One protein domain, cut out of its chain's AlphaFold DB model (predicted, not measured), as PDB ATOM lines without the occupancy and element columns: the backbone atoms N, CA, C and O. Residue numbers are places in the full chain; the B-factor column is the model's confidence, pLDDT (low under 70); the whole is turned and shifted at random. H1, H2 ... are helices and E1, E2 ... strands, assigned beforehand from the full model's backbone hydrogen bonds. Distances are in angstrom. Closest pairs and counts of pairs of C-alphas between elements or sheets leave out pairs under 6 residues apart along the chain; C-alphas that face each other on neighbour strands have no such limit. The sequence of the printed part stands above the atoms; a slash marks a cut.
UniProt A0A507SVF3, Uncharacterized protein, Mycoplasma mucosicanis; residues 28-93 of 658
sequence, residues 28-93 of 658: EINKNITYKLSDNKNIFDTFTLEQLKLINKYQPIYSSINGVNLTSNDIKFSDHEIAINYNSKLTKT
ATOM      1  N   GLU A  28     135.622 167.621 190.509       88.62
ATOM      2  CA  GLU A  28     135.057 167.427 191.841       88.62
ATOM      3  C   GLU A  28     133.860 168.365 192.041       88.62
ATOM      4  O   GLU A  28     133.966 169.577 191.849       88.62
ATOM      5  N   ILE A  29     132.709 167.808 192.422       88.94
ATOM      6  CA  ILE A  29     131.514 168.587 192.774       88.94
ATOM      7  C   ILE A  29     131.784 169.360 194.064       88.94
ATOM      8  O   ILE A  29     132.321 168.816 195.032       88.94
ATOM      9  N   ASN A  30     131.374 170.624 194.100       87.81
ATOM     10  CA  ASN A  30     131.590 171.457 195.272       87.81
ATOM     11  C   ASN A  30     130.686 171.038 196.444       87.81
ATOM     12  O   ASN A  30     129.484 171.299 196.451       87.81
ATOM     13  N   LYS A  31     131.295 170.431 197.467       84.75
ATOM     14  CA  LYS A  31     130.613 169.921 198.671       84.75
ATOM     15  C   LYS A  31     130.038 171.011 199.580       84.75
ATOM     16  O   LYS A  31     129.238 170.702 200.453       84.75
ATOM     17  N   ASN A  32     130.418 172.272 199.379       81.69
ATOM     18  CA  ASN A  32     129.863 173.389 200.145       81.69
ATOM     19  C   ASN A  32     128.461 173.798 199.658       81.69
ATOM     20  O   ASN A  32     127.781 174.574 200.318       81.69
ATOM     21  N   ILE A  33     127.981 173.258 198.536       85.94
ATOM     22  CA  ILE A  33     126.593 173.456 198.121       85.94
ATOM     23  C   ILE A  33     125.739 172.461 198.904       85.94
ATOM     24  O   ILE A  33     125.526 171.348 198.455       85.94
ATOM     25  N   THR A  34     125.281 172.845 200.095       81.88
ATOM     26  CA  THR A  34     124.507 171.970 201.001       81.88
ATOM     27  C   THR A  34     123.005 172.260 200.994       81.88
ATOM     28  O   THR A  34     122.212 171.499 201.547       81.88
ATOM     29  N   TYR A  35     122.586 173.355 200.356       81.38
ATOM     30  CA  TYR A  35     121.182 173.748 200.259       81.38
ATOM     31  C   TYR A  35     120.329 172.624 199.655       81.38
ATOM     32  O   TYR A  35     120.594 172.183 198.544       81.38
ATOM     33  N   LYS A  36     119.303 172.171 200.391       77.56
ATOM     34  CA  LYS A  36     118.358 171.105 199.994       77.56
ATOM     35  C   LYS A  36     118.995 169.763 199.590       77.56
ATOM     36  O   LYS A  36     118.304 168.926 199.013       77.56
ATOM     37  N   LEU A  37     120.266 169.525 199.917       79.00
ATOM     38  CA  LEU A  37     120.893 168.222 199.713       79.00
ATOM     39  C   LEU A  37     120.721 167.345 200.957       79.00
ATOM     40  O   LEU A  37     120.857 167.809 202.085       79.00
ATOM     41  N   SER A  38     120.425 166.068 200.729       70.19
ATOM     42  CA  SER A  38     120.483 165.008 201.745       70.19
ATOM     43  C   SER A  38     121.733 164.159 201.510       70.19
ATOM     44  O   SER A  38     122.287 164.205 200.411       70.19
ATOM     45  N   ASP A  39     122.144 163.357 202.497       63.75
ATOM     46  CA  ASP A  39     123.433 162.635 202.528       63.75
ATOM     47  C   ASP A  39     123.738 161.743 201.303       63.75
ATOM     48  O   ASP A  39     124.881 161.342 201.106       63.75
ATOM     49  N   ASN A  40     122.750 161.474 200.440       66.25
ATOM     50  CA  ASN A  40     122.881 160.614 199.260       66.25
ATOM     51  C   ASN A  40     122.499 161.281 197.922       66.25
ATOM     52  O   ASN A  40     122.511 160.602 196.896       66.25
ATOM     53  N   LYS A  41     122.135 162.572 197.898       75.25
ATOM     54  CA  LYS A  41     121.771 163.290 196.661       75.25
ATOM     55  C   LYS A  41     122.867 164.266 196.256       75.25
ATOM     56  O   LYS A  41     123.334 165.051 197.076       75.25
ATOM     57  N   ASN A  42     123.248 164.253 194.978       85.00
ATOM     58  CA  ASN A  42     124.141 165.274 194.436       85.00
ATOM     59  C   ASN A  42     123.342 166.483 193.901       85.00
ATOM     60  O   ASN A  42     122.110 166.470 193.815       85.00
ATOM     61  N   ILE A  43     124.056 167.545 193.519       89.25
ATOM     62  CA  ILE A  43     123.446 168.780 193.001       89.25
ATOM     63  C   ILE A  43     122.676 168.582 191.682       89.25
ATOM     64  O   ILE A  43     121.701 169.287 191.442       89.25
ATOM     65  N   PHE A  44     123.062 167.624 190.839       89.69
ATOM     66  CA  PHE A  44     122.424 167.335 189.548       89.69
ATOM     67  C   PHE A  44     121.153 166.493 189.685       89.69
ATOM     68  O   PHE A  44     120.284 166.590 188.825       89.69
ATOM     69  N   ASP A  45     121.016 165.750 190.785       86.44
ATOM     70  CA  ASP A  45     119.801 165.002 191.137       86.44
ATOM     71  C   ASP A  45     118.748 165.880 191.832       86.44
ATOM     72  O   ASP A  45     117.617 165.445 192.046       86.44
ATOM     73  N   THR A  46     119.118 167.109 192.206       87.12
ATOM     74  CA  THR A  46     118.273 168.010 193.007       87.12
ATOM     75  C   THR A  46     117.876 169.273 192.246       87.12
ATOM     76  O   THR A  46     116.741 169.738 192.357       87.12
ATOM     77  N   PHE A  47     118.798 169.843 191.466       91.75
ATOM     78  CA  PHE A  47     118.620 171.147 190.836       91.75
ATOM     79  C   PHE A  47     118.458 171.053 189.322       91.75
ATOM     80  O   PHE A  47     119.095 170.243 188.646       91.75
ATOM     81  N   THR A  48     117.636 171.950 188.777       92.31
ATOM     82  CA  THR A  48     117.546 172.175 187.332       92.31
ATOM     83  C   THR A  48     118.754 172.965 186.825       92.31
ATOM     84  O   THR A  48     119.467 173.619 187.589       92.31
ATOM     85  N   LEU A  49     118.981 172.955 185.510       93.12
ATOM     86  CA  LEU A  49     120.093 173.682 184.885       93.12
ATOM     87  C   LEU A  49     120.093 175.188 185.219       93.12
ATOM     88  O   LEU A  49     121.136 175.754 185.536       93.12
ATOM     89  N   GLU A  50     118.921 175.828 185.203       93.25
ATOM     90  CA  GLU A  50     118.785 177.252 185.543       93.25
ATOM     91  C   GLU A  50     119.055 177.521 187.031       93.25
ATOM     92  O   GLU A  50     119.649 178.542 187.379       93.25
ATOM     93  N   GLN A  51     118.683 176.590 187.916       94.06
ATOM     94  CA  GLN A  51     119.024 176.688 189.336       94.06
ATOM     95  C   GLN A  51     120.534 176.571 189.551       94.06
ATOM     96  O   GLN A  51     121.110 177.383 190.271       94.06
ATOM     97  N   LEU A  52     121.193 175.621 188.881       94.50
ATOM     98  CA  LEU A  52     122.649 175.465 188.938       94.50
ATOM     99  C   LEU A  52     123.382 176.705 188.414       94.50
ATOM    100  O   LEU A  52     124.389 177.109 188.991       94.50
ATOM    101  N   LYS A  53     122.856 177.352 187.368       93.62
ATOM    102  CA  LYS A  53     123.388 178.618 186.845       93.62
ATOM    103  C   LYS A  53     123.311 179.744 187.877       93.62
ATOM    104  O   LYS A  53     124.270 180.502 188.022       93.62
ATOM    105  N   LEU A  54     122.200 179.838 188.611       93.69
ATOM    106  CA  LEU A  54     122.035 180.828 189.674       93.69
ATOM    107  C   LEU A  54     122.901 180.508 190.904       93.69
ATOM    108  O   LEU A  54     123.543 181.407 191.434       93.69
ATOM    109  N   ILE A  55     122.999 179.238 191.306       93.62
ATOM    110  CA  ILE A  55     123.916 178.764 192.359       93.62
ATOM    111  C   ILE A  55     125.366 179.114 192.010       93.62
ATOM    112  O   ILE A  55     126.083 179.667 192.844       93.62
ATOM    113  N   ASN A  56     125.772 178.891 190.754       92.81
ATOM    114  CA  ASN A  56     127.126 179.170 190.278       92.81
ATOM    115  C   ASN A  56     127.526 180.644 190.424       92.81
ATOM    116  O   ASN A  56     128.710 180.938 190.539       92.81
ATOM    117  N   LYS A  57     126.570 181.580 190.462       90.38
ATOM    118  CA  LYS A  57     126.842 183.002 190.736       90.38
ATOM    119  C   LYS A  57     127.445 183.227 192.127       90.38
ATOM    120  O   LYS A  57     128.224 184.160 192.298       90.38
ATOM    121  N   TYR A  58     127.071 182.394 193.095       87.19
ATOM    122  CA  TYR A  58     127.497 182.500 194.489       87.19
ATOM    123  C   TYR A  58     128.666 181.576 194.807       87.19
ATOM    124  O   TYR A  58     129.606 181.980 195.490       87.19
ATOM    125  N   GLN A  59     128.630 180.356 194.278       87.56
ATOM    126  CA  GLN A  59     129.636 179.345 194.552       87.56
ATOM    127  C   GLN A  59     129.799 178.419 193.345       87.56
ATOM    128  O   GLN A  59     128.790 177.937 192.828       87.56
ATOM    129  N   PRO A  60     131.032 178.146 192.870       90.88
ATOM    130  CA  PRO A  60     131.221 177.302 191.699       90.88
ATOM    131  C   PRO A  60     130.672 175.901 191.956       90.88
ATOM    132  O   PRO A  60     130.960 175.307 192.995       90.88
ATOM    133  N   ILE A  61     129.900 175.363 191.009       92.94
ATOM    134  CA  ILE A  61     129.273 174.036 191.155       92.94
ATOM    135  C   ILE A  61     130.288 172.880 191.155       92.94
ATOM    136  O   ILE A  61     130.007 171.808 191.689       92.94
ATOM    137  N   TYR A  62     131.491 173.124 190.635       91.62
ATOM    138  CA  TYR A  62     132.651 172.243 190.756       91.62
ATOM    139  C   TYR A  62     133.752 172.958 191.545       91.62
ATOM    140  O   TYR A  62     134.035 174.122 191.276       91.62
ATOM    141  N   SER A  63     134.370 172.287 192.519       89.88
ATOM    142  CA  SER A  63     135.462 172.851 193.325       89.88
ATOM    143  C   SER A  63     136.798 172.791 192.593       89.88
ATOM    144  O   SER A  63     137.596 173.724 192.690       89.88
ATOM    145  N   SER A  64     137.051 171.705 191.861       88.88
ATOM    146  CA  SER A  64     138.318 171.490 191.172       88.88
ATOM    147  C   SER A  64     138.181 170.605 189.933       88.88
ATOM    148  O   SER A  64     137.218 169.853 189.786       88.88
ATOM    149  N   ILE A  65     139.166 170.675 189.038       87.88
ATOM    150  CA  ILE A  65     139.367 169.706 187.956       87.88
ATOM    151  C   ILE A  65     140.834 169.287 187.934       87.88
ATOM    152  O   ILE A  65     141.727 170.130 187.873       87.88
ATOM    153  N   ASN A  66     141.096 167.978 188.018       83.19
ATOM    154  CA  ASN A  66     142.460 167.433 188.078       83.19
ATOM    155  C   ASN A  66     143.358 168.129 189.131       83.19
ATOM    156  O   ASN A  66     144.538 168.369 188.884       83.19
ATOM    157  N   GLY A  67     142.788 168.489 190.289       80.50
ATOM    158  CA  GLY A  67     143.497 169.150 191.392       80.50
ATOM    159  C   GLY A  67     143.662 170.671 191.266       80.50
ATOM    160  O   GLY A  67     144.219 171.284 192.173       80.50
ATOM    161  N   VAL A  68     143.175 171.302 190.191       83.56
ATOM    162  CA  VAL A  68     143.179 172.768 190.054       83.56
ATOM    163  C   VAL A  68     141.841 173.345 190.490       83.56
ATOM    164  O   VAL A  68     140.798 172.929 189.989       83.56
ATOM    165  N   ASN A  69     141.885 174.315 191.404       88.62
ATOM    166  CA  ASN A  69     140.700 174.995 191.923       88.62
ATOM    167  C   ASN A  69     139.988 175.790 190.826       88.62
ATOM    168  O   ASN A  69     140.624 176.523 190.070       88.62
ATOM    169  N   LEU A  70     138.666 175.667 190.786       88.25
ATOM    170  CA  LEU A  70     137.806 176.368 189.841       88.25
ATOM    171  C   LEU A  70     137.114 177.557 190.504       88.25
ATOM    172  O   LEU A  70     136.795 177.550 191.694       88.25
ATOM    173  N   THR A  71     136.834 178.574 189.699       88.88
ATOM    174  CA  THR A  71     135.982 179.707 190.053       88.88
ATOM    175  C   THR A  71     134.689 179.668 189.245       88.88
ATOM    176  O   THR A  71     134.584 179.008 188.212       88.88
ATOM    177  N   SER A  72     133.684 180.430 189.675       88.62
ATOM    178  CA  SER A  72     132.405 180.530 188.965       88.62
ATOM    179  C   SER A  72     132.547 180.973 187.506       88.62
ATOM    180  O   SER A  72     131.732 180.589 186.668       88.62
ATOM    181  N   ASN A  73     133.582 181.760 187.186       89.56
ATOM    182  CA  ASN A  73     133.835 182.270 185.837       89.56
ATOM    183  C   ASN A  73     134.320 181.192 184.864       89.56
ATOM    184  O   ASN A  73     134.114 181.337 183.650       89.56
ATOM    185  N   ASP A  74     134.915 180.124 185.398       91.19
ATOM    186  CA  ASP A  74     135.415 178.980 184.641       91.19
ATOM    187  C   ASP A  74     134.273 178.069 184.177       91.19
ATOM    188  O   ASP A  74     134.447 177.278 183.257       91.19
ATOM    189  N   ILE A  75     133.081 178.203 184.761       92.00
ATOM    190  CA  ILE A  75     131.923 177.361 184.470       92.00
ATOM    191  C   ILE A  75     130.947 178.133 183.574       92.00
ATOM    192  O   ILE A  75     130.481 179.225 183.903       92.00
ATOM    193  N   LYS A  76     130.637 177.565 182.407       91.38
ATOM    194  CA  LYS A  76     129.726 178.121 181.402       91.38
ATOM    195  C   LYS A  76     128.503 177.226 181.246       91.38
ATOM    196  O   LYS A  76     128.618 176.006 181.216       91.38
ATOM    197  N   PHE A  77     127.345 177.855 181.098       90.50
ATOM    198  CA  PHE A  77     126.061 177.191 180.899       90.50
ATOM    199  C   PHE A  77     125.569 177.485 179.479       90.50
ATOM    200  O   PHE A  77     125.531 178.650 179.080       90.50
ATOM    201  N   SER A  78     125.205 176.445 178.734       83.62
ATOM    202  CA  SER A  78     124.408 176.524 177.503       83.62
ATOM    203  C   SER A  78     123.051 175.861 177.746       83.62
ATOM    204  O   SER A  78     122.870 175.239 178.784       83.62
ATOM    205  N   ASP A  79     122.110 175.958 176.804       73.00
ATOM    206  CA  ASP A  79     120.716 175.505 176.982       73.00
ATOM    207  C   ASP A  79     120.562 174.040 177.437       73.00
ATOM    208  O   ASP A  79     119.540 173.676 178.015       73.00
ATOM    209  N   HIS A  80     121.571 173.197 177.197       75.56
ATOM    210  CA  HIS A  80     121.537 171.774 177.547       75.56
ATOM    211  C   HIS A  80     122.855 171.241 178.124       75.56
ATOM    212  O   HIS A  80     122.957 170.044 178.390       75.56
ATOM    213  N   GLU A  81     123.878 172.082 178.290       84.06
ATOM    214  CA  GLU A  81     125.212 171.622 178.677       84.06
ATOM    215  C   GLU A  81     125.851 172.547 179.713       84.06
ATOM    216  O   GLU A  81     125.621 173.757 179.754       84.06
ATOM    217  N   ILE A  82     126.724 171.959 180.526       89.75
ATOM    218  CA  ILE A  82     127.627 172.691 181.409       89.75
ATOM    219  C   ILE A  82     129.043 172.421 180.913       89.75
ATOM    220  O   ILE A  82     129.453 171.271 180.732       89.75
ATOM    221  N   ALA A  83     129.791 173.487 180.674       89.44
ATOM    222  CA  ALA A  83     131.163 173.422 180.212       89.44
ATOM    223  C   ALA A  83     132.099 174.080 181.228       89.44
ATOM    224  O   ALA A  83     131.758 175.087 181.840       89.44
ATOM    225  N   ILE A  84     133.287 173.509 181.391       88.19
ATOM    226  CA  ILE A  84     134.342 174.007 182.271       88.19
ATOM    227  C   ILE A  84     135.505 174.453 181.391       88.19
ATOM    228  O   ILE A  84     136.000 173.684 180.565       88.19
ATOM    229  N   ASN A  85     135.930 175.698 181.556       87.44
ATOM    230  CA  ASN A  85     137.141 176.226 180.960       87.44
ATOM    231  C   ASN A  85     138.321 175.941 181.892       87.44
ATOM    232  O   ASN A  85     138.347 176.399 183.029       87.44
ATOM    233  N   TYR A  86     139.294 175.178 181.412       81.25
ATOM    234  CA  TYR A  86     140.463 174.777 182.184       81.25
ATOM    235  C   TYR A  86     141.696 174.721 181.281       81.25
ATOM    236  O   TYR A  86     141.671 174.063 180.241       81.25
ATOM    237  N   ASN A  87     142.781 175.409 181.658       77.25
ATOM    238  CA  ASN A  87     144.011 175.524 180.854       77.25
ATOM    239  C   ASN A  87     143.741 175.904 179.385       77.25
ATOM    240  O   ASN A  87     144.283 175.295 178.461       77.25
ATOM    241  N   SER A  88     142.852 176.880 179.173       77.31
ATOM    242  CA  SER A  88     142.407 177.333 177.844       77.31
ATOM    243  C   SER A  88     141.709 176.255 176.998       77.31
ATOM    244  O   SER A  88     141.562 176.422 175.787       77.31
ATOM    245  N   LYS A  89     141.267 175.149 177.611       79.38
ATOM    246  CA  LYS A  89     140.455 174.102 176.983       79.38
ATOM    247  C   LYS A  89     139.051 174.112 177.570       79.38
ATOM    248  O   LYS A  89     138.871 174.113 178.784       79.38
ATOM    249  N   LEU A  90     138.055 174.039 176.695       82.31
ATOM    250  CA  LEU A  90     136.664 173.874 177.090       82.31
ATOM    251  C   LEU A  90     136.330 172.381 177.166       82.31
ATOM    252  O   LEU A  90     136.422 171.679 176.161       82.31
ATOM    253  N   THR A  91     135.929 171.901 178.340       84.44
ATOM    254  CA  THR A  91     135.505 170.509 178.544       84.44
ATOM    255  C   THR A  91     134.045 170.458 178.964       84.44
ATOM    256  O   THR A  91     133.620 171.228 179.819       84.44
ATOM    257  N   LYS A  92     133.263 169.565 178.357       84.44
ATOM    258  CA  LYS A  92     131.824 169.434 178.609       84.44
ATOM    259  C   LYS A  92     131.551 168.349 179.648       84.44
ATOM    260  O   LYS A  92     132.178 167.293 179.596       84.44
ATOM    261  N   THR A  93     130.599 168.591 180.548       81.38
ATOM    262  CA  THR A  93     130.101 167.548 181.455       81.38
ATOM    263  C   THR A  93     129.085 166.648 180.755       81.38
ATOM    264  O   THR A  93     128.356 167.085 179.865       81.38
TER     265      THR A  93
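What this domain is: This is residues 28 to 93 of the 658 residues of an uncharacterized protein of Mycoplasma mucosicanis (UniProt A0A507SVF3). With little regular structure, this is a small antiparallel sheet, E2-E3-E4, with short helix H1 over its edge strand E2 and a long loop, residues 28 to 48, whose start pairs with E1. The 66 printed residues hold H1, E1, E2, E3, E4 in that order, mixed class, with 26 residues in named elements, under half. It is compact, radius of gyration of the C-alphas 11.5 A, spans 34 by 27 by 19 A.

Where its parts are: E3, residues 81 to 86, spans 16.0 A; E2 is 75 to 78, and E4, 89 to 92, ends at C-alpha (131.824, 169.434, 178.609). H1, residues 49 to 56, spans 10.4 A from C-alpha (120.093, 173.682, 184.885). E1 is 62 to 65.

How they stand to each other: The sheet is a meander, each strand the antiparallel neighbour of the one before. Hairpin E2 and E3 has N 76 and O 83 at 2.8 A; hairpin E3 and E4 has N 84 and O 91 at 2.8 A, within hydrogen-bond range. H1 is on the sheet, height 9.5 A; its closest C-alphas to E2 are Lys 53 and Phe 77, 6.7 A. In H1 every O i to N i+4 pair is within range. E1 pairs with no named strand.

The domain as a whole: The C-alphas farthest apart, Ser 38 and Ser 88, are 34.7 A apart. The printed part has no cut; no link between named elements is long. pLDDT is under 70 at residues 39 to 40.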